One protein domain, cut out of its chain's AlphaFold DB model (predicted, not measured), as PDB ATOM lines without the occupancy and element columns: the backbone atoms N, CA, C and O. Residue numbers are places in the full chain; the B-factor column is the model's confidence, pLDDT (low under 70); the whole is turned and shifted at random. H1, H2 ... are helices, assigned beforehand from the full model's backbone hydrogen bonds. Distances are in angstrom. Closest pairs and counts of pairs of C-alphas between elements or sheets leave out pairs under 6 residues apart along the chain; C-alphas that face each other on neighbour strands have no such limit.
ATOM      1  N   GLY A  36      41.099  26.601  34.354       67.12
ATOM      2  CA  GLY A  36      40.176  27.253  33.422       67.12
ATOM      3  C   GLY A  36      38.729  27.332  33.916       67.12
ATOM      4  O   GLY A  36      38.454  27.292  35.115       67.12
ATOM      5  N   PHE A  37      37.797  27.521  32.978       75.38
ATOM      6  CA  PHE A  37      36.411  27.865  33.301       75.38
ATOM      7  C   PHE A  37      35.687  26.839  34.191       75.38
ATOM      8  O   PHE A  37      35.066  27.288  35.154       75.38
ATOM      9  N   PRO A  38      35.742  25.510  33.937       80.69
ATOM     10  CA  PRO A  38      35.012  24.543  34.757       80.69
ATOM     11  C   PRO A  38      35.352  24.654  36.242       80.69
ATOM     12  O   PRO A  38      34.446  24.780  37.059       80.69
ATOM     13  N   GLY A  39      36.642  24.718  36.587       74.38
ATOM     14  CA  GLY A  39      37.070  24.891  37.973       74.38
ATOM     15  C   GLY A  39      36.651  26.225  38.566       74.38
ATOM     16  O   GLY A  39      36.043  26.245  39.627       74.38
ATOM     17  N   ALA A  40      36.881  27.336  37.860       80.19
ATOM     18  CA  ALA A  40      36.498  28.658  38.356       80.19
ATOM     19  C   ALA A  40      34.974  28.791  38.566       80.19
ATOM     20  O   ALA A  40      34.519  29.408  39.530       80.19
ATOM     21  N   TYR A  41      34.172  28.186  37.687       86.25
ATOM     22  CA  TYR A  41      32.720  28.118  37.835       86.25
ATOM     23  C   TYR A  41      32.312  27.260  39.036       86.25
ATOM     24  O   TYR A  41      31.500  27.696  39.851       86.25
ATOM     25  N   LEU A  42      32.882  26.058  39.164       88.88
ATOM     26  CA  LEU A  42      32.587  25.139  40.264       88.88
ATOM     27  C   LEU A  42      32.993  25.727  41.617       88.88
ATOM     28  O   LEU A  42      32.216  25.629  42.562       88.88
ATOM     29  N   ASP A  43      34.133  26.409  41.696       85.25
ATOM     30  CA  ASP A  43      34.581  27.113  42.898       85.25
ATOM     31  C   ASP A  43      33.597  28.238  43.275       85.25
ATOM     32  O   ASP A  43      33.206  28.358  44.437       85.25
ATOM     33  N   ALA A  44      33.114  29.023  42.303       89.31
ATOM     34  CA  ALA A  44      32.110  30.063  42.559       89.31
ATOM     35  C   ALA A  44      30.776  29.474  43.054       89.31
ATOM     36  O   ALA A  44      30.151  29.993  43.985       89.31
ATOM     37  N   VAL A  45      30.336  28.363  42.456       92.69
ATOM     38  CA  VAL A  45      29.129  27.648  42.885       92.69
ATOM     39  C   VAL A  45      29.318  27.042  44.275       92.69
ATOM     40  O   VAL A  45      28.408  27.136  45.093       92.69
ATOM     41  N   ALA A  46      30.489  26.485  44.584       93.62
ATOM     42  CA  ALA A  46      30.806  25.952  45.906       93.62
ATOM     43  C   ALA A  46      30.745  27.045  46.985       93.62
ATOM     44  O   ALA A  46      30.096  26.849  48.015       93.62
ATOM     45  N   LEU A  47      31.332  28.220  46.722       93.44
ATOM     46  CA  LEU A  47      31.220  29.395  47.596       93.44
ATOM     47  C   LEU A  47      29.756  29.800  47.812       93.44
ATOM     48  O   LEU A  47      29.343  30.095  48.932       93.44
ATOM     49  N   SER A  48      28.953  29.769  46.749       95.62
ATOM     50  CA  SER A  48      27.542  30.157  46.806       95.62
ATOM     51  C   SER A  48      26.678  29.145  47.562       95.62
ATOM     52  O   SER A  48      25.815  29.536  48.341       95.62
ATOM     53  N   LEU A  49      26.942  27.845  47.394       94.19
ATOM     54  CA  LEU A  49      26.294  26.767  48.146       94.19
ATOM     55  C   LEU A  49      26.629  26.821  49.639       94.19
ATOM     56  O   LEU A  49      25.781  26.493  50.464       94.19
ATOM     57  N   ALA A  50      27.856  27.224  49.982       94.12
ATOM     58  CA  ALA A  50      28.264  27.426  51.367       94.12
ATOM     59  C   ALA A  50      27.586  28.656  51.995       94.12
ATOM     60  O   ALA A  50      27.275  28.640  53.185       94.12
ATOM     61  N   ALA A  51      27.345  29.706  51.203       94.75
ATOM     62  CA  ALA A  51      26.711  30.941  51.657       94.75
ATOM     63  C   ALA A  51      25.173  30.859  51.729       94.75
ATOM     64  O   ALA A  51      24.570  31.510  52.582       94.75
ATOM     65  N   ASP A  52      24.531  30.083  50.849       94.62
ATOM     66  CA  ASP A  52      23.073  29.984  50.745       94.62
ATOM     67  C   ASP A  52      22.608  28.521  50.562       94.62
ATOM     68  O   ASP A  52      22.833  27.916  49.507       94.62
ATOM     69  N   PRO A  53      21.878  27.937  51.536       91.00
ATOM     70  CA  PRO A  53      21.394  26.560  51.436       91.00
ATOM     71  C   PRO A  53      20.370  26.349  50.306       91.00
ATOM     72  O   PRO A  53      20.220  25.221  49.822       91.00
ATOM     73  N   LEU A  54      19.685  27.412  49.865       95.00
ATOM     74  CA  LEU A  54      18.704  27.391  48.774       95.00
ATOM     75  C   LEU A  54      19.328  27.682  47.404       95.00
ATOM     76  O   LEU A  54      18.623  27.699  46.393       95.00
ATOM     77  N   TYR A  55      20.644  27.881  47.337       96.12
ATOM     78  CA  TYR A  55      21.317  28.243  46.095       96.12
ATOM     79  C   TYR A  55      21.079  27.223  44.975       96.12
ATOM     80  O   TYR A  55      20.772  27.588  43.845       96.12
ATOM     81  N   ALA A  56      21.145  25.929  45.301       93.94
ATOM     82  CA  ALA A  56      20.953  24.852  44.331       93.94
ATOM     83  C   ALA A  56      19.566  24.873  43.674       93.94
ATOM     84  O   ALA A  56      19.468  24.728  42.460       93.94
ATOM     85  N   SER A  57      18.497  25.072  44.453       95.00
ATOM     86  CA  SER A  57      17.146  25.170  43.889       95.00
ATOM     87  C   SER A  57      17.003  26.427  43.036       95.00
ATOM     88  O   SER A  57      16.490  26.349  41.928       95.00
ATOM     89  N   ARG A  58      17.556  27.560  43.489       97.06
ATOM     90  CA  ARG A  58      17.532  28.827  42.737       97.06
ATOM     91  C   ARG A  58      18.310  28.751  41.422       97.06
ATOM     92  O   ARG A  58      17.894  29.356  40.439       97.06
ATOM     93  N   LEU A  59      19.414  28.002  41.389       95.69
ATOM     94  CA  LEU A  59      20.161  27.711  40.165       95.69
ATOM     95  C   LEU A  59      19.281  26.930  39.176       95.69
ATOM     96  O   LEU A  59      19.177  27.289  38.009       95.69
ATOM     97  N   LEU A  60      18.591  25.886  39.635       94.50
ATOM     98  CA  LEU A  60      17.712  25.096  38.768       94.50
ATOM     99  C   LEU A  60      16.495  25.902  38.284       94.50
ATOM    100  O   LEU A  60      16.138  25.816  37.107       94.50
ATOM    101  N   ASP A  61      15.907  26.733  39.144       94.50
ATOM    102  CA  ASP A  61      14.823  27.651  38.776       94.50
ATOM    103  C   ASP A  61      15.290  28.667  37.722       94.50
ATOM    104  O   ASP A  61      14.604  28.903  36.722       94.50
ATOM    105  N   GLY A  62      16.494  29.224  37.900       93.75
ATOM    106  CA  GLY A  62      17.139  30.110  36.932       93.75
ATOM    107  C   GLY A  62      17.350  29.427  35.580       93.75
ATOM    108  O   GLY A  62      17.020  29.998  34.538       93.75
ATOM    109  N   MET A  63      17.815  28.174  35.577       91.94
ATOM    110  CA  MET A  63      17.951  27.392  34.346       91.94
ATOM    111  C   MET A  63      16.611  27.231  33.622       91.94
ATOM    112  O   MET A  63      16.535  27.471  32.416       91.94
ATOM    113  N   GLN A  64      15.547  26.856  34.337       91.44
ATOM    114  CA  GLN A  64      14.220  26.700  33.737       91.44
ATOM    115  C   GLN A  64      13.688  28.019  33.171       91.44
ATOM    116  O   GLN A  64      13.143  28.037  32.065       91.44
ATOM    117  N   MET A  65      13.862  29.128  33.896       92.56
ATOM    118  CA  MET A  65      13.445  30.455  33.442       92.56
ATOM    119  C   MET A  65      14.151  30.852  32.137       92.56
ATOM    120  O   MET A  65      13.492  31.257  31.170       92.56
ATOM    121  N   HIS A  66      15.478  30.702  32.082       90.69
ATOM    122  CA  HIS A  66      16.248  31.021  30.883       90.69
ATOM    123  C   HIS A  66      15.855  30.125  29.716       90.69
ATOM    124  O   HIS A  66      15.613  30.626  28.624       90.69
ATOM    125  N   LEU A  67      15.709  28.820  29.936       87.81
ATOM    126  CA  LEU A  67      15.319  27.901  28.871       87.81
ATOM    127  C   LEU A  67      13.924  28.204  28.315       87.81
ATOM    128  O   LEU A  67      13.771  28.216  27.098       87.81
ATOM    129  N   ARG A  68      12.939  28.543  29.159       86.88
ATOM    130  CA  ARG A  68      11.616  29.006  28.690       86.88
ATOM    131  C   ARG A  68      11.722  30.265  27.828       86.88
ATOM    132  O   ARG A  68      11.075  30.359  26.787       86.88
ATOM    133  N   SER A  69      12.562  31.216  28.230       87.88
ATOM    134  CA  SER A  69      12.799  32.433  27.444       87.88
ATOM    135  C   SER A  69      13.438  32.104  26.095       87.88
ATOM    136  O   SER A  69      13.015  32.618  25.063       87.88
ATOM    137  N   LEU A  70      14.412  31.195  26.092       82.06
ATOM    138  CA  LEU A  70      15.107  30.765  24.888       82.06
ATOM    139  C   LEU A  70      14.185  29.999  23.927       82.06
ATOM    140  O   LEU A  70      14.248  30.267  22.734       82.06
ATOM    141  N   THR A  71      13.287  29.127  24.411       79.44
ATOM    142  CA  THR A  71      12.320  28.388  23.558       79.44
ATOM    143  C   THR A  71      11.382  29.303  22.766       79.44
ATOM    144  O   THR A  71      10.882  28.931  21.711       79.44
ATOM    145  N   ALA A  72      11.151  30.531  23.234       81.06
ATOM    146  CA  ALA A  72      10.347  31.503  22.496       81.06
ATOM    147  C   ALA A  72      11.128  32.189  21.354       81.06
ATOM    148  O   ALA A  72      10.532  32.879  20.525       81.06
ATOM    149  N   MET A  73      12.455  32.031  21.302       76.12
ATOM    150  CA  MET A  73      13.328  32.717  20.352       76.12
ATOM    151  C   MET A  73      13.607  31.852  19.127       76.12
ATOM    152  O   MET A  73      14.092  30.729  19.215       76.12
ATOM    153  N   THR A  74      13.367  32.420  17.950       70.44
ATOM    154  CA  THR A  74      13.577  31.738  16.664       70.44
ATOM    155  C   THR A  74      14.879  32.144  15.974       70.44
ATOM    156  O   THR A  74      15.336  31.445  15.070       70.44
ATOM    157  N   ALA A  75      15.496  33.253  16.397       68.31
ATOM    158  CA  ALA A  75      16.713  33.798  15.804       68.31
ATOM    159  C   ALA A  75      17.955  33.494  16.672       68.31
ATOM    160  O   ALA A  75      17.987  33.898  17.837       68.31
ATOM    161  N   PRO A  76      19.023  32.887  16.113       66.69
ATOM    162  CA  PRO A  76      20.269  32.618  16.844       66.69
ATOM    163  C   PRO A  76      20.909  33.864  17.477       66.69
ATOM    164  O   PRO A  76      21.455  33.795  18.574       66.69
ATOM    165  N   LEU A  77      20.804  35.024  16.818       68.75
ATOM    166  CA  LEU A  77      21.324  36.292  17.340       68.75
ATOM    167  C   LEU A  77      20.547  36.789  18.574       68.75
ATOM    168  O   LEU A  77      21.123  37.418  19.456       68.75
ATOM    169  N   ALA A  78      19.245  36.505  18.650       70.75
ATOM    170  CA  ALA A  78      18.430  36.871  19.807       70.75
ATOM    171  C   ALA A  78      18.795  36.015  21.029       70.75
ATOM    172  O   ALA A  78      18.915  36.536  22.134       70.75
ATOM    173  N   VAL A  79      19.052  34.723  20.804       73.44
ATOM    174  CA  VAL A  79      19.536  33.778  21.819       73.44
ATOM    175  C   VAL A  79      20.870  34.234  22.412       73.44
ATOM    176  O   VAL A  79      21.017  34.279  23.635       73.44
ATOM    177  N   SER A  80      21.838  34.606  21.566       69.75
ATOM    178  CA  SER A  80      23.149  35.059  22.040       69.75
ATOM    179  C   SER A  80      23.068  36.389  22.791       69.75
ATOM    180  O   SER A  80      23.636  36.503  23.874       69.75
ATOM    181  N   ALA A  81      22.305  37.363  22.281       73.44
ATOM    182  CA  ALA A  81      22.102  38.647  22.950       73.44
ATOM    183  C   ALA A  81      21.392  38.497  24.306       73.44
ATOM    184  O   ALA A  81      21.756  39.160  25.275       73.44
ATOM    185  N   TYR A  82      20.399  37.608  24.395       82.75
ATOM    186  CA  TYR A  82      19.710  37.324  25.649       82.75
ATOM    187  C   TYR A  82      20.654  36.735  26.700       82.75
ATOM    188  O   TYR A  82      20.700  37.234  27.823       82.75
ATOM    189  N   LEU A  83      21.415  35.695  26.340       78.25
ATOM    190  CA  LEU A  83      22.354  35.057  27.265       78.25
ATOM    191  C   LEU A  83      23.451  36.027  27.705       78.25
ATOM    192  O   LEU A  83      23.795  36.060  28.882       78.25
ATOM    193  N   GLU A  84      23.949  36.861  26.795       74.56
ATOM    194  CA  GLU A  84      24.910  37.904  27.141       74.56
ATOM    195  C   GLU A  84      24.338  38.894  28.149       74.56
ATOM    196  O   GLU A  84      24.946  39.116  29.193       74.56
ATOM    197  N   ASN A  85      23.142  39.422  27.892       79.06
ATOM    198  CA  ASN A  85      22.485  40.342  28.814       79.06
ATOM    199  C   ASN A  85      22.207  39.691  30.174       79.06
ATOM    200  O   ASN A  85      22.379  40.337  31.202       79.06
ATOM    201  N   ALA A  86      21.820  38.413  30.202       84.19
ATOM    202  CA  ALA A  86      21.593  37.687  31.447       84.19
ATOM    203  C   ALA A  86      22.883  37.568  32.278       84.19
ATOM    204  O   ALA A  86      22.875  37.846  33.478       84.19
ATOM    205  N   VAL A  87      24.004  37.236  31.633       81.25
ATOM    206  CA  VAL A  87      25.314  37.117  32.288       81.25
ATOM    207  C   VAL A  87      25.863  38.482  32.728       81.25
ATOM    208  O   VAL A  87      26.430  38.612  33.815       81.25
ATOM    209  N   MET A  88      25.677  39.505  31.896       74.25
ATOM    210  CA  MET A  88      26.296  40.826  32.038       74.25
ATOM    211  C   MET A  88      25.425  41.862  32.750       74.25
ATOM    212  O   MET A  88      25.895  42.967  33.020       74.25
ATOM    213  N   SER A  89      24.185  41.513  33.094       70.00
ATOM    214  CA  SER A  89      23.156  42.412  33.641       70.00
ATOM    215  C   SER A  89      23.644  43.359  34.744       70.00
ATOM    216  O   SER A  89      23.241  44.518  34.772       70.00
ATOM    217  N   THR A  90      24.546  42.904  35.620       67.12
ATOM    218  CA  THR A  90      25.090  43.706  36.733       67.12
ATOM    219  C   THR A  90      26.528  44.187  36.522       67.12
ATOM    220  O   THR A  90      27.076  44.871  37.381       67.12
ATOM    221  N   LEU A  91      27.178  43.783  35.429       63.62
ATOM    222  CA  LEU A  91      28.581  44.094  35.134       63.62
ATOM    223  C   LEU A  91      28.722  45.185  34.061       63.62
ATOM    224  O   LEU A  91      29.806  45.748  33.897       63.62
ATOM    225  N   GLY A  92      27.623  45.523  33.380       62.03
ATOM    226  CA  GLY A  92      27.632  46.360  32.182       62.03
ATOM    227  C   GLY A  92      27.997  45.544  30.941       62.03
ATOM    228  O   GLY A  92      28.228  44.345  31.027       62.03
ATOM    229  N   ALA A  93      28.041  46.180  29.774       59.75
ATOM    230  CA  ALA A  93      28.396  45.506  28.524       59.75
ATOM    231  C   ALA A  93      29.895  45.640  28.206       59.75
ATOM    232  O   ALA A  93      30.561  46.579  28.646       59.75
ATOM    233  N   GLY A  94      30.413  44.727  27.383       54.50
ATOM    234  CA  GLY A  94      31.736  44.853  26.774       54.50
ATOM    235  C   GLY A  94      32.886  44.173  27.525       54.50
ATOM    236  O   GLY A  94      32.715  43.445  28.506       54.50
ATOM    237  N   ARG A  95      34.109  44.426  27.044       56.81
ATOM    238  CA  ARG A  95      35.336  43.719  27.453       56.81
ATOM    239  C   ARG A  95      35.677  43.861  28.936       56.81
ATOM    240  O   ARG A  95      36.131  42.903  29.554       56.81
ATOM    241  N   GLU A  96      35.464  45.036  29.514       63.69
ATOM    242  CA  GLU A  96      35.754  45.282  30.932       63.69
ATOM    243  C   GLU A  96      34.802  44.520  31.857       63.69
ATOM    244  O   GLU A  96      35.205  44.051  32.921       63.69
ATOM    245  N   ALA A  97      33.537  44.374  31.459       65.75
ATOM    246  CA  ALA A  97      32.564  43.564  32.183       65.75
ATOM    247  C   ALA A  97      32.944  42.078  32.133       65.75
ATOM    248  O   ALA A  97      32.945  41.405  33.163       65.75
ATOM    249  N   ALA A  98      33.369  41.596  30.960       63.38
ATOM    250  CA  ALA A  98      33.874  40.237  30.804       63.38
ATOM    251  C   ALA A  98      35.123  39.983  31.665       63.38
ATOM    252  O   ALA A  98      35.166  38.994  32.390       63.38
ATOM    253  N   GLY A  99      36.100  40.897  31.659       62.41
ATOM    254  CA  GLY A  99      37.296  40.794  32.502       62.41
ATOM    255  C   GLY A  99      36.974  40.769  34.000       62.41
ATOM    256  O   GLY A  99      37.544  39.970  34.741       62.41
ATOM    257  N   ARG A 100      36.006  41.581  34.445       71.69
ATOM    258  CA  ARG A 100      35.513  41.557  35.831       71.69
ATOM    259  C   ARG A 100      34.842  40.235  36.187       71.69
ATOM    260  O   ARG A 100      35.095  39.714  37.270       71.69
ATOM    261  N   LEU A 101      34.052  39.661  35.278       75.19
ATOM    262  CA  LEU A 101      33.453  38.347  35.508       75.19
ATOM    263  C   LEU A 101      34.532  37.282  35.713       75.19
ATOM    264  O   LEU A 101      34.480  36.562  36.706       75.19
ATOM    265  N   VAL A 102      35.543  37.230  34.840       69.44
ATOM    266  CA  VAL A 102      36.675  36.297  34.988       69.44
ATOM    267  C   VAL A 102      37.373  36.462  36.322       69.44
ATOM    268  O   VAL A 102      37.630  35.475  37.003       69.44
ATOM    269  N   ALA A 103      37.664  37.705  36.699       70.19
ATOM    270  CA  ALA A 103      38.352  38.000  37.945       70.19
ATOM    271  C   ALA A 103      37.541  37.584  39.186       70.19
ATOM    272  O   ALA A 103      38.149  37.277  40.210       70.19
ATOM    273  N   SER A 104      36.204  37.563  39.095       79.88
ATOM    274  CA  SER A 104      35.303  37.172  40.192       79.88
ATOM    275  C   SER A 104      35.075  35.658  40.309       79.88
ATOM    276  O   SER A 104      34.852  35.151  41.412       79.88
ATOM    277  N   LEU A 105      35.148  34.911  39.198       79.88
ATOM    278  CA  LEU A 105      34.889  33.470  39.205       79.88
ATOM    279  C   LEU A 105      35.908  32.732  40.086       79.88
ATOM    280  O   LEU A 105      37.117  32.945  40.002       79.88
ATOM    281  N   GLY A 106      35.396  31.868  40.958       77.31
ATOM    282  CA  GLY A 106      36.165  31.100  41.936       77.31
ATOM    283  C   GLY A 106      36.658  31.903  43.141       77.31
ATOM    284  O   GLY A 106      37.326  31.349  44.011       77.31
ATOM    285  N   ARG A 107      36.340  33.200  43.212       80.44
ATOM    286  CA  ARG A 107      36.727  34.086  44.321       80.44
ATOM    287  C   ARG A 107      35.530  34.644  45.074       80.44
ATOM    288  O   ARG A 107      35.637  34.905  46.267       80.44
ATOM    289  N   GLU A 108      34.402  34.801  44.389       87.69
ATOM    290  CA  GLU A 108      33.186  35.389  44.940       87.69
ATOM    291  C   GLU A 108      31.966  34.481  44.705       87.69
ATOM    292  O   GLU A 108      31.935  33.727  43.724       87.69
ATOM    293  N   PRO A 109      30.941  34.552  45.580       89.25
ATOM    294  CA  PRO A 109      29.644  33.951  45.308       89.25
ATOM    295  C   PRO A 109      29.042  34.501  44.012       89.25
ATOM    296  O   PRO A 109      29.103  35.698  43.726       89.25
ATOM    297  N   LEU A 110      28.423  33.620  43.236       87.88
ATOM    298  CA  LEU A 110      27.862  33.926  41.932       87.88
ATOM    299  C   LEU A 110      26.342  33.903  42.013       87.88
ATOM    300  O   LEU A 110      25.767  32.903  42.415       87.88
ATOM    301  N   ASP A 111      25.677  34.970  41.591       91.50
ATOM    302  CA  ASP A 111      24.212  35.047  41.565       91.50
ATOM    303  C   ASP A 111      23.564  33.873  40.775       91.50
ATOM    304  O   ASP A 111      24.051  33.554  39.684       91.50
ATOM    305  N   PRO A 112      22.492  33.210  41.273       93.06
ATOM    306  CA  PRO A 112      21.950  32.006  40.634       93.06
ATOM    307  C   PRO A 112      21.431  32.207  39.197       93.06
ATOM    308  O   PRO A 112      21.786  31.391  38.341       93.06
ATOM    309  N   PRO A 113      20.647  33.255  38.863       91.06
ATOM    310  CA  PRO A 113      20.321  33.584  37.471       91.06
ATOM    311  C   PRO A 113      21.562  33.700  36.578       91.06
ATOM    312  O   PRO A 113      21.655  33.045  35.538       91.06
ATOM    313  N   LYS A 114      22.577  34.448  37.021       89.69
ATOM    314  CA  LYS A 114      23.837  34.595  36.277       89.69
ATOM    315  C   LYS A 114      24.565  33.259  36.090       89.69
ATOM    316  O   LYS A 114      24.994  32.943  34.980       89.69
ATOM    317  N   ALA A 115      24.674  32.458  37.148       91.38
ATOM    318  CA  ALA A 115      25.288  31.131  37.116       91.38
ATOM    319  C   ALA A 115      24.548  30.170  36.174       91.38
ATOM    320  O   ALA A 115      25.180  29.367  35.486       91.38
ATOM    321  N   SER A 116      23.221  30.282  36.112       92.75
ATOM    322  CA  SER A 116      22.362  29.496  35.227       92.75
ATOM    323  C   SER A 116      22.566  29.875  33.764       92.75
ATOM    324  O   SER A 116      22.740  29.001  32.916       92.75
ATOM    325  N   ALA A 117      22.588  31.176  33.460       88.88
ATOM    326  CA  ALA A 117      22.852  31.678  32.116       88.88
ATOM    327  C   ALA A 117      24.255  31.285  31.628       88.88
ATOM    328  O   ALA A 117      24.401  30.835  30.491       88.88
ATOM    329  N   LEU A 118      25.268  31.378  32.499       86.56
ATOM    330  CA  LEU A 118      26.633  30.918  32.221       86.56
ATOM    331  C   LEU A 118      26.689  29.415  31.933       86.56
ATOM    332  O   LEU A 118      27.338  28.998  30.975       86.56
ATOM    333  N   LEU A 119      25.988  28.605  32.729       88.19
ATOM    334  CA  LEU A 119      25.934  27.159  32.538       88.19
ATOM    335  C   LEU A 119      25.280  26.786  31.208       88.19
ATOM    336  O   LEU A 119      25.812  25.956  30.471       88.19
ATOM    337  N   ILE A 120      24.153  27.427  30.880       85.88
ATOM    338  CA  ILE A 120      23.467  27.235  29.601       85.88
ATOM    339  C   ILE A 120      24.391  27.652  28.463       85.88
ATOM    340  O   ILE A 120      24.610  26.849  27.564       85.88
ATOM    341  N   ALA A 121      24.990  28.844  28.519       78.50
ATOM    342  CA  ALA A 121      25.926  29.318  27.501       78.50
ATOM    343  C   ALA A 121      27.088  28.331  27.288       78.50
ATOM    344  O   ALA A 121      27.412  28.000  26.146       78.50
ATOM    345  N   ASN A 122      27.656  27.785  28.369       76.00
ATOM    346  CA  ASN A 122      28.711  26.779  28.284       76.00
ATOM    347  C   ASN A 122      28.224  25.477  27.621       76.00
ATOM    348  O   ASN A 122      28.911  24.929  26.761       76.00
ATOM    349  N   ALA A 123      27.006  25.022  27.940       76.00
ATOM    350  CA  ALA A 123      26.391  23.858  27.298       76.00
ATOM    351  C   ALA A 123      26.271  24.003  25.773       76.00
ATOM    352  O   ALA A 123      26.369  23.008  25.050       76.00
ATOM    353  N   LEU A 124      26.075  25.230  25.278       70.12
ATOM    354  CA  LEU A 124      25.961  25.505  23.842       70.12
ATOM    355  C   LEU A 124      27.319  25.561  23.154       70.12
ATOM    356  O   LEU A 124      27.487  25.021  22.062       70.12
ATOM    357  N   MET A 125      28.265  26.251  23.787       66.88
ATOM    358  CA  MET A 125      29.530  26.630  23.164       66.88
ATOM    359  C   MET A 125      30.597  25.546  23.310       66.88
ATOM    360  O   MET A 125      31.417  25.359  22.411       66.88
ATOM    361  N   ARG A 126      30.618  24.844  24.451       69.12
ATOM    362  CA  ARG A 126      31.672  23.893  24.829       69.12
ATOM    363  C   ARG A 126      31.054  22.676  25.524       69.12
ATOM    364  O   ARG A 126      31.212  22.501  26.732       69.12
ATOM    365  N   PRO A 127      30.382  21.788  24.768       69.44
ATOM    366  CA  PRO A 127      29.673  20.639  25.333       69.44
ATOM    367  C   PRO A 127      30.575  19.707  26.159       69.44
ATOM    368  O   PRO A 127      30.084  19.053  27.071       69.44
ATOM    369  N   GLU A 128      31.878  19.666  25.873       67.81
ATOM    370  CA  GLU A 128      32.848  18.888  26.653       67.81
ATOM    371  C   GLU A 128      33.133  19.513  28.027       67.81
ATOM    372  O   GLU A 128      33.007  18.832  29.040       67.81
ATOM    373  N   GLN A 129      33.399  20.825  28.093       72.00
ATOM    374  CA  GLN A 129      33.553  21.539  29.373       72.00
ATOM    375  C   GLN A 129      32.256  21.531  30.180       72.00
ATOM    376  O   GLN A 129      32.265  21.510  31.405       72.00
ATOM    377  N   PHE A 130      31.116  21.551  29.497       81.50
ATOM    378  CA  PHE A 130      29.825  21.440  30.147       81.50
ATOM    379  C   PHE A 130      29.626  20.084  30.841       81.50
ATOM    380  O   PHE A 130      29.101  20.061  31.949       81.50
ATOM    381  N   ARG A 131      30.076  18.970  30.242       82.19
ATOM    382  CA  ARG A 131      30.053  17.652  30.908       82.19
ATOM    383  C   ARG A 131      30.876  17.670  32.191       82.19
ATOM    384  O   ARG A 131      30.367  17.271  33.230       82.19
ATOM    385  N   GLU A 132      32.083  18.227  32.128       81.06
ATOM    386  CA  GLU A 132      32.947  18.391  33.300       81.06
ATOM    387  C   GLU A 132      32.269  19.224  34.400       81.06
ATOM    388  O   GLU A 132      32.288  18.846  35.571       81.06
ATOM    389  N   VAL A 133      31.590  20.317  34.033       85.62
ATOM    390  CA  VAL A 133      30.817  21.119  34.993       85.62
ATOM    391  C   VAL A 133      29.657  20.321  35.592       85.62
ATOM    392  O   VAL A 133      29.425  20.423  36.791       85.62
ATOM    393  N   LEU A 134      28.928  19.512  34.816       90.12
ATOM    394  CA  LEU A 134      27.849  18.681  35.361       90.12
ATOM    395  C   LEU A 134      28.363  17.634  36.356       90.12
ATOM    396  O   LEU A 134      27.757  17.460  37.415       90.12
ATOM    397  N   ASP A 135      29.477  16.977  36.039       88.12
ATOM    398  CA  ASP A 135      30.114  15.999  36.925       88.12
ATOM    399  C   ASP A 135      30.629  16.676  38.208       88.12
ATOM    400  O   ASP A 135      30.446  16.169  39.322       88.12
ATOM    401  N   GLY A 136      31.193  17.878  38.074       87.75
ATOM    402  CA  GLY A 136      31.590  18.714  39.202       87.75
ATOM    403  C   GLY A 136      30.407  19.138  40.074       87.75
ATOM    404  O   GLY A 136      30.473  19.020  41.294       87.75
ATOM    405  N   LEU A 137      29.290  19.568  39.478       91.44
ATOM    406  CA  LEU A 137      28.075  19.937  40.212       91.44
ATOM    407  C   LEU A 137      27.484  18.749  40.975       91.44
ATOM    408  O   LEU A 137      27.036  18.920  42.108       91.44
ATOM    409  N   GLU A 138      27.500  17.552  40.385       93.81
ATOM    410  CA  GLU A 138      27.073  16.319  41.058       93.81
ATOM    411  C   GLU A 138      27.976  15.981  42.255       93.81
ATOM    412  O   GLU A 138      27.483  15.517  43.284       93.81
ATOM    413  N   THR A 139      29.277  16.265  42.144       92.25
ATOM    414  CA  THR A 139      30.247  16.094  43.236       92.25
ATOM    415  C   THR A 139      30.033  17.123  44.351       92.25
ATOM    416  O   THR A 139      30.074  16.768  45.527       92.25
ATOM    417  N   LEU A 140      29.769  18.388  43.999       90.62
ATOM    418  CA  LEU A 140      29.513  19.466  44.961       90.62
ATOM    419  C   LEU A 140      28.199  19.268  45.725       90.62
ATOM    420  O   LEU A 140      28.134  19.506  46.931       90.62
ATOM    421  N   LYS A 141      27.137  18.856  45.027       91.56
ATOM    422  CA  LYS A 141      25.833  18.578  45.625       91.56
ATOM    423  C   LYS A 141      25.157  17.412  44.893       91.56
ATOM    424  O   LYS A 141      24.721  17.590  43.752       91.56
ATOM    425  N   PRO A 142      24.979  16.253  45.553       93.31
ATOM    426  CA  PRO A 142      24.328  15.101  44.942       93.31
ATOM    427  C   PRO A 142      22.958  15.445  44.351       93.31
ATOM    428  O   PRO A 142      22.125  16.075  45.006       93.31
ATOM    429  N   GLY A 143      22.728  15.024  43.108       91.25
ATOM    430  CA  GLY A 143      21.505  15.283  42.354       91.25
ATOM    431  C   GLY A 143      21.496  16.587  41.553       91.25
ATOM    432  O   GLY A 143      20.709  16.682  40.611       91.25
ATOM    433  N   LEU A 144      22.358  17.565  41.856       92.31
ATOM    434  CA  LEU A 144      22.354  18.862  41.168       92.31
ATOM    435  C   LEU A 144      22.772  18.733  39.698       92.31
ATOM    436  O   LEU A 144      22.061  19.212  38.813       92.31
ATOM    437  N   GLY A 145      23.887  18.047  39.432       89.06
ATOM    438  CA  GLY A 145      24.371  17.812  38.070       89.06
ATOM    439  C   GLY A 145      23.366  17.008  37.245       89.06
ATOM    440  O   GLY A 145      23.027  17.382  36.121       89.06
ATOM    441  N   LYS A 146      22.793  15.951  37.834       91.94
ATOM    442  CA  LYS A 146      21.740  15.146  37.188       91.94
ATOM    443  C   LYS A 146      20.486  15.954  36.860       91.94
ATOM    444  O   LYS A 146      19.956  15.817  35.759       91.94
ATOM    445  N   GLN A 147      20.007  16.788  37.784       91.50
ATOM    446  CA  GLN A 147      18.825  17.625  37.563       91.50
ATOM    447  C   GLN A 147      19.081  18.693  36.496       91.50
ATOM    448  O   GLN A 147      18.257  18.856  35.598       91.50
ATOM    449  N   ALA A 148      20.242  19.351  36.520       89.56
ATOM    450  CA  ALA A 148      20.642  20.300  35.482       89.56
ATOM    451  C   ALA A 148      20.694  19.638  34.089       89.56
ATOM    452  O   ALA A 148      20.168  20.179  33.111       89.56
ATOM    453  N   ALA A 149      21.263  18.431  34.001       87.69
ATOM    454  CA  ALA A 149      21.301  17.643  32.772       87.69
ATOM    455  C   ALA A 149      19.899  17.236  32.291       87.69
ATOM    456  O   ALA A 149      19.615  17.278  31.090       87.69
ATOM    457  N   LEU A 150      19.020  16.847  33.220       88.94
ATOM    458  CA  LEU A 150      17.642  16.459  32.933       88.94
ATOM    459  C   LEU A 150      16.839  17.638  32.380       88.94
ATOM    460  O   LEU A 150      16.244  17.488  31.317       88.94
ATOM    461  N   ILE A 151      16.908  18.813  33.010       87.00
ATOM    462  CA  ILE A 151      16.232  20.035  32.545       87.00
ATOM    463  C   ILE A 151      16.647  20.367  31.103       87.00
ATOM    464  O   ILE A 151      15.806  20.594  30.233       87.00
ATOM    465  N   LEU A 152      17.948  20.330  30.804       81.31
ATOM    466  CA  LEU A 152      18.444  20.572  29.444       81.31
ATOM    467  C   LEU A 152      18.006  19.485  28.453       81.31
ATOM    468  O   LEU A 152      17.751  19.767  27.278       81.31
ATOM    469  N   ARG A 153      17.901  18.232  28.906       81.25
ATOM    470  CA  ARG A 153      17.434  17.115  28.082       81.25
ATOM    471  C   ARG A 153      15.936  17.187  27.799       81.25
ATOM    472  O   ARG A 153      15.545  16.839  26.690       81.25
ATOM    473  N   GLU A 154      15.111  17.617  28.744       77.12
ATOM    474  CA  GLU A 154      13.666  17.785  28.550       77.12
ATOM    475  C   GLU A 154      13.376  18.817  27.467       77.12
ATOM    476  O   GLU A 154      12.610  18.544  26.545       77.12
ATOM    477  N   VAL A 155      14.098  19.939  27.477       70.56
ATOM    478  CA  VAL A 155      14.030  20.934  26.396       70.56
ATOM    479  C   VAL A 155      14.479  20.336  25.058       70.56
ATOM    480  O   VAL A 155      13.924  20.648  24.004       70.56
ATOM    481  N   LYS A 156      15.438  19.402  25.089       62.72
ATOM    482  CA  LYS A 156      15.919  18.694  23.897       62.72
ATOM    483  C   LYS A 156      14.959  17.625  23.359       62.72
ATOM    484  O   LYS A 156      14.899  17.424  22.148       62.72
ATOM    485  N   GLY A 157      14.258  16.910  24.238       55.25
ATOM    486  CA  GLY A 157      13.361  15.802  23.902       55.25
ATOM    487  C   GLY A 157      11.905  16.216  23.680       55.25
ATOM    488  O   GLY A 157      11.192  15.524  22.961       55.25
ATOM    489  N   GLY A 158      11.481  17.344  24.258       55.56
ATOM    490  CA  GLY A 158      10.095  17.822  24.278       55.56
ATOM    491  C   GLY A 158       9.629  18.602  23.044       55.56
ATOM    492  O   GLY A 158       8.455  18.944  22.971       55.56
ATOM    493  N   GLY A 159      10.497  18.857  22.059       50.44
ATOM    494  CA  GLY A 159      10.051  19.307  20.732       50.44
ATOM    495  C   GLY A 159      10.756  20.520  20.142       50.44
ATOM    496  O   GLY A 159      10.579  20.778  18.952       50.44
ATOM    497  N   ASP A 160      11.616  21.226  20.875       56.47
ATOM    498  CA  ASP A 160      12.229  22.434  20.323       56.47
ATOM    499  C   ASP A 160      13.559  22.141  19.612       56.47
ATOM    500  O   ASP A 160      14.638  22.649  19.916       56.47
ATOM    501  N   ARG A 161      13.486  21.252  18.612       57.94
ATOM    502  CA  ARG A 161      14.606  20.942  17.708       57.94
ATOM    503  C   ARG A 161      15.136  22.215  17.038       57.94
ATOM    504  O   ARG A 161      16.324  22.283  16.733       57.94
ATOM    505  N   ARG A 162      14.260  23.211  16.843       58.75
ATOM    506  CA  ARG A 162      14.595  24.552  16.355       58.75
ATOM    507  C   ARG A 162      15.358  25.352  17.393       58.75
ATOM    508  O   ARG A 162      16.365  25.925  17.011       58.75
ATOM    509  N   LEU A 163      14.968  25.326  18.664       57.69
ATOM    510  CA  LEU A 163      15.778  25.893  19.735       57.69
ATOM    511  C   LEU A 163      17.155  25.237  19.791       57.69
ATOM    512  O   LEU A 163      18.141  25.948  19.771       57.69
ATOM    513  N   ILE A 164      17.276  23.908  19.808       58.75
ATOM    514  CA  ILE A 164      18.606  23.267  19.858       58.75
ATOM    515  C   ILE A 164      19.444  23.641  18.645       58.75
ATOM    516  O   ILE A 164      20.645  23.855  18.779       58.75
ATOM    517  N   GLU A 165      18.836  23.698  17.463       62.00
ATOM    518  CA  GLU A 165      19.550  24.107  16.264       62.00
ATOM    519  C   GLU A 165      19.894  25.597  16.305       62.00
ATOM    520  O   GLU A 165      21.015  25.942  15.971       62.00
ATOM    521  N   ALA A 166      19.025  26.472  16.810       58.44
ATOM    522  CA  ALA A 166      19.310  27.892  17.009       58.44
ATOM    523  C   ALA A 166      20.411  28.111  18.057       58.44
ATOM    524  O   ALA A 166      21.327  28.891  17.821       58.44
ATOM    525  N   LEU A 167      20.372  27.368  19.165       58.75
ATOM    526  CA  LEU A 167      21.387  27.336  20.216       58.75
ATOM    527  C   LEU A 167      22.722  26.793  19.678       58.75
ATOM    528  O   LEU A 167      23.782  27.331  19.984       58.75
ATOM    529  N   ARG A 168      22.691  25.753  18.837       61.19
ATOM    530  CA  ARG A 168      23.880  25.159  18.207       61.19
ATOM    531  C   ARG A 168      24.447  26.036  17.095       61.19
ATOM    532  O   ARG A 168      25.659  26.077  16.941       61.19
ATOM    533  N   VAL A 169      23.603  26.697  16.307       60.16
ATOM    534  CA  VAL A 169      24.000  27.646  15.259       60.16
ATOM    535  C   VAL A 169      24.589  28.898  15.895       60.16
ATOM    536  O   VAL A 169      25.643  29.339  15.453       60.16
ATOM    537  N   ALA A 170      23.990  29.407  16.977       54.16
ATOM    538  CA  ALA A 170      24.610  30.438  17.810       54.16
ATOM    539  C   ALA A 170      25.987  29.980  18.326       54.16
ATOM    540  O   ALA A 170      26.926  30.769  18.363       54.16
ATOM    541  N   GLY A 171      26.124  28.686  18.635       48.78
ATOM    542  CA  GLY A 171      27.381  28.050  19.020       48.78
ATOM    543  C   GLY A 171      28.282  27.524  17.896       48.78
ATOM    544  O   GLY A 171      29.256  26.848  18.211       48.78
ATOM    545  N   LYS A 172      28.030  27.781  16.602       45.72
ATOM    546  CA  LYS A 172      28.895  27.341  15.482       45.72
ATOM    547  C   LYS A 172      29.567  28.537  14.781       45.72
ATOM    548  O   LYS A 172      28.934  29.545  14.495       45.72
ATOM    549  N   ARG A 173      30.878  28.407  14.500       45.78
ATOM    550  CA  ARG A 173      31.760  29.387  13.808       45.78
ATOM    551  C   ARG A 173      31.326  29.692  12.371       45.78
ATOM    552  O   ARG A 173      30.945  28.783  11.643       45.78
ATOM    553  N   VAL A 174      31.555  30.937  11.942       34.50
ATOM    554  CA  VAL A 174      31.670  31.365  10.530       34.50
ATOM    555  C   VAL A 174      33.126  31.110  10.062       34.50
ATOM    556  O   VAL A 174      34.041  31.198  10.889       34.50
ATOM    557  N   PRO A 175      33.393  30.762   8.782       31.38
ATOM    558  CA  PRO A 175      34.666  30.180   8.329       31.38
ATOM    559  C   PRO A 175      35.775  31.221   8.079       31.38
ATOM    560  O   PRO A 175      36.392  31.271   7.022       31.38
ATOM    561  N   GLN A 176      36.039  32.053   9.086       33.66
ATOM    562  CA  GLN A 176      37.178  32.982   9.166       33.66
ATOM    563  C   GLN A 176      37.972  32.785  10.472       33.66
ATOM    564  O   GLN A 176      38.749  33.640  10.882       33.66
ATOM    565  N   GLY A 177      37.745  31.670  11.177       32.78
ATOM    566  CA  GLY A 177      38.425  31.360  12.439       32.78
ATOM    567  C   GLY A 177      37.925  32.145  13.659       32.78
ATOM    568  O   GLY A 177      38.445  31.934  14.751       32.78
ATOM    569  N   ARG A 178      36.887  32.982  13.519       30.08
ATOM    570  CA  ARG A 178      36.252  33.753  14.603       30.08
ATOM    571  C   ARG A 178      34.787  33.317  14.789       30.08
ATOM    572  O   ARG A 178      34.053  33.189  13.810       30.08
TER     573      ARG A 178
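AT A GLANCE: This is residues 36 to 178 of the 233 residues of an uncharacterized protein of Elusimicrobia bacterium (UniProt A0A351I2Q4). What does the model look like? H5 runs through the core, touching H2, H3 and H6, with H1 and H7 a little farther from it, and these six helices make an up-and-down bundle in which each runs against the one before it in the chain. H8 crosses one end of this bundle, and H4 lies farther out on the side between H1 and H3, touching no helix. How much is printed, and how large is it? The printed part has 143 residues with eight named helices, H1 to H8 in order, and no named strand, so its class is all helix. It is compact, with a radius of gyration of the C-alphas of 14.6 A and spans of 40 by 36 by 24 A.

HOW THE PARTS SIT: How does the printed part start? H1, residues 37 to 51, touches H2, residues 55 to 71, only at the corner and only just, with 3 pairs of C-alphas within 8 A, the closest those of Leu 49 and Tyr 55 at 5.6 A. What does the hub touch? The hub H5, residues 112 to 125, touches H2 at a steep tilt of 54 degrees, the closest C-alphas being those of Leu 59 and Pro 112, 4.7 A apart. H3, residues 76 to 88, touches H5 with residues 83 to 88 alone, closest at the C-alphas of Val 87 and Lys 114, 4.9 A. H4, residues 95 to 104, is close to H3 but not clearly touching, with the C-alphas of Met 88 and Ala 97 closest at 6.8 A. What follows the hub? H6, residues 127 to 140, forms a hairpin with H5, and another with H7, residues 144 to 157, where the C-alphas of Glu 138 and Gly 145 are closest at 4.3 A. H7 touches H2 at a shallow tilt of 14 degrees, the C-alphas of Leu 60 and Ala 148 being closest at 6.5 A. H8, residues 161 to 170, touches H5 only at their ends, about perpendicular at 85 degrees, with the C-alphas of Leu 124 and Arg 168 closest at 6.0 A. How are the backbones? In H1 to H8 every O i to N i+4 pair is within hydrogen-bond range.

IN THESE COORDINATES: Where do the helices begin and end? H1 begins at C-alpha 37, (36.411, 27.865, 33.301), and H8 ends at C-alpha 170, (24.610, 30.438, 17.810). How long are the longer ones? H2 measures 24.3 A, H1 21.0 A and H5 19.8 A.

THE WHOLE: Is it continuous? The printed part has no cut, and no link is long. Where is confidence low? Residues 90 to 99 and 156 to 178 are among those under 70; residues 173 to 178 stand free.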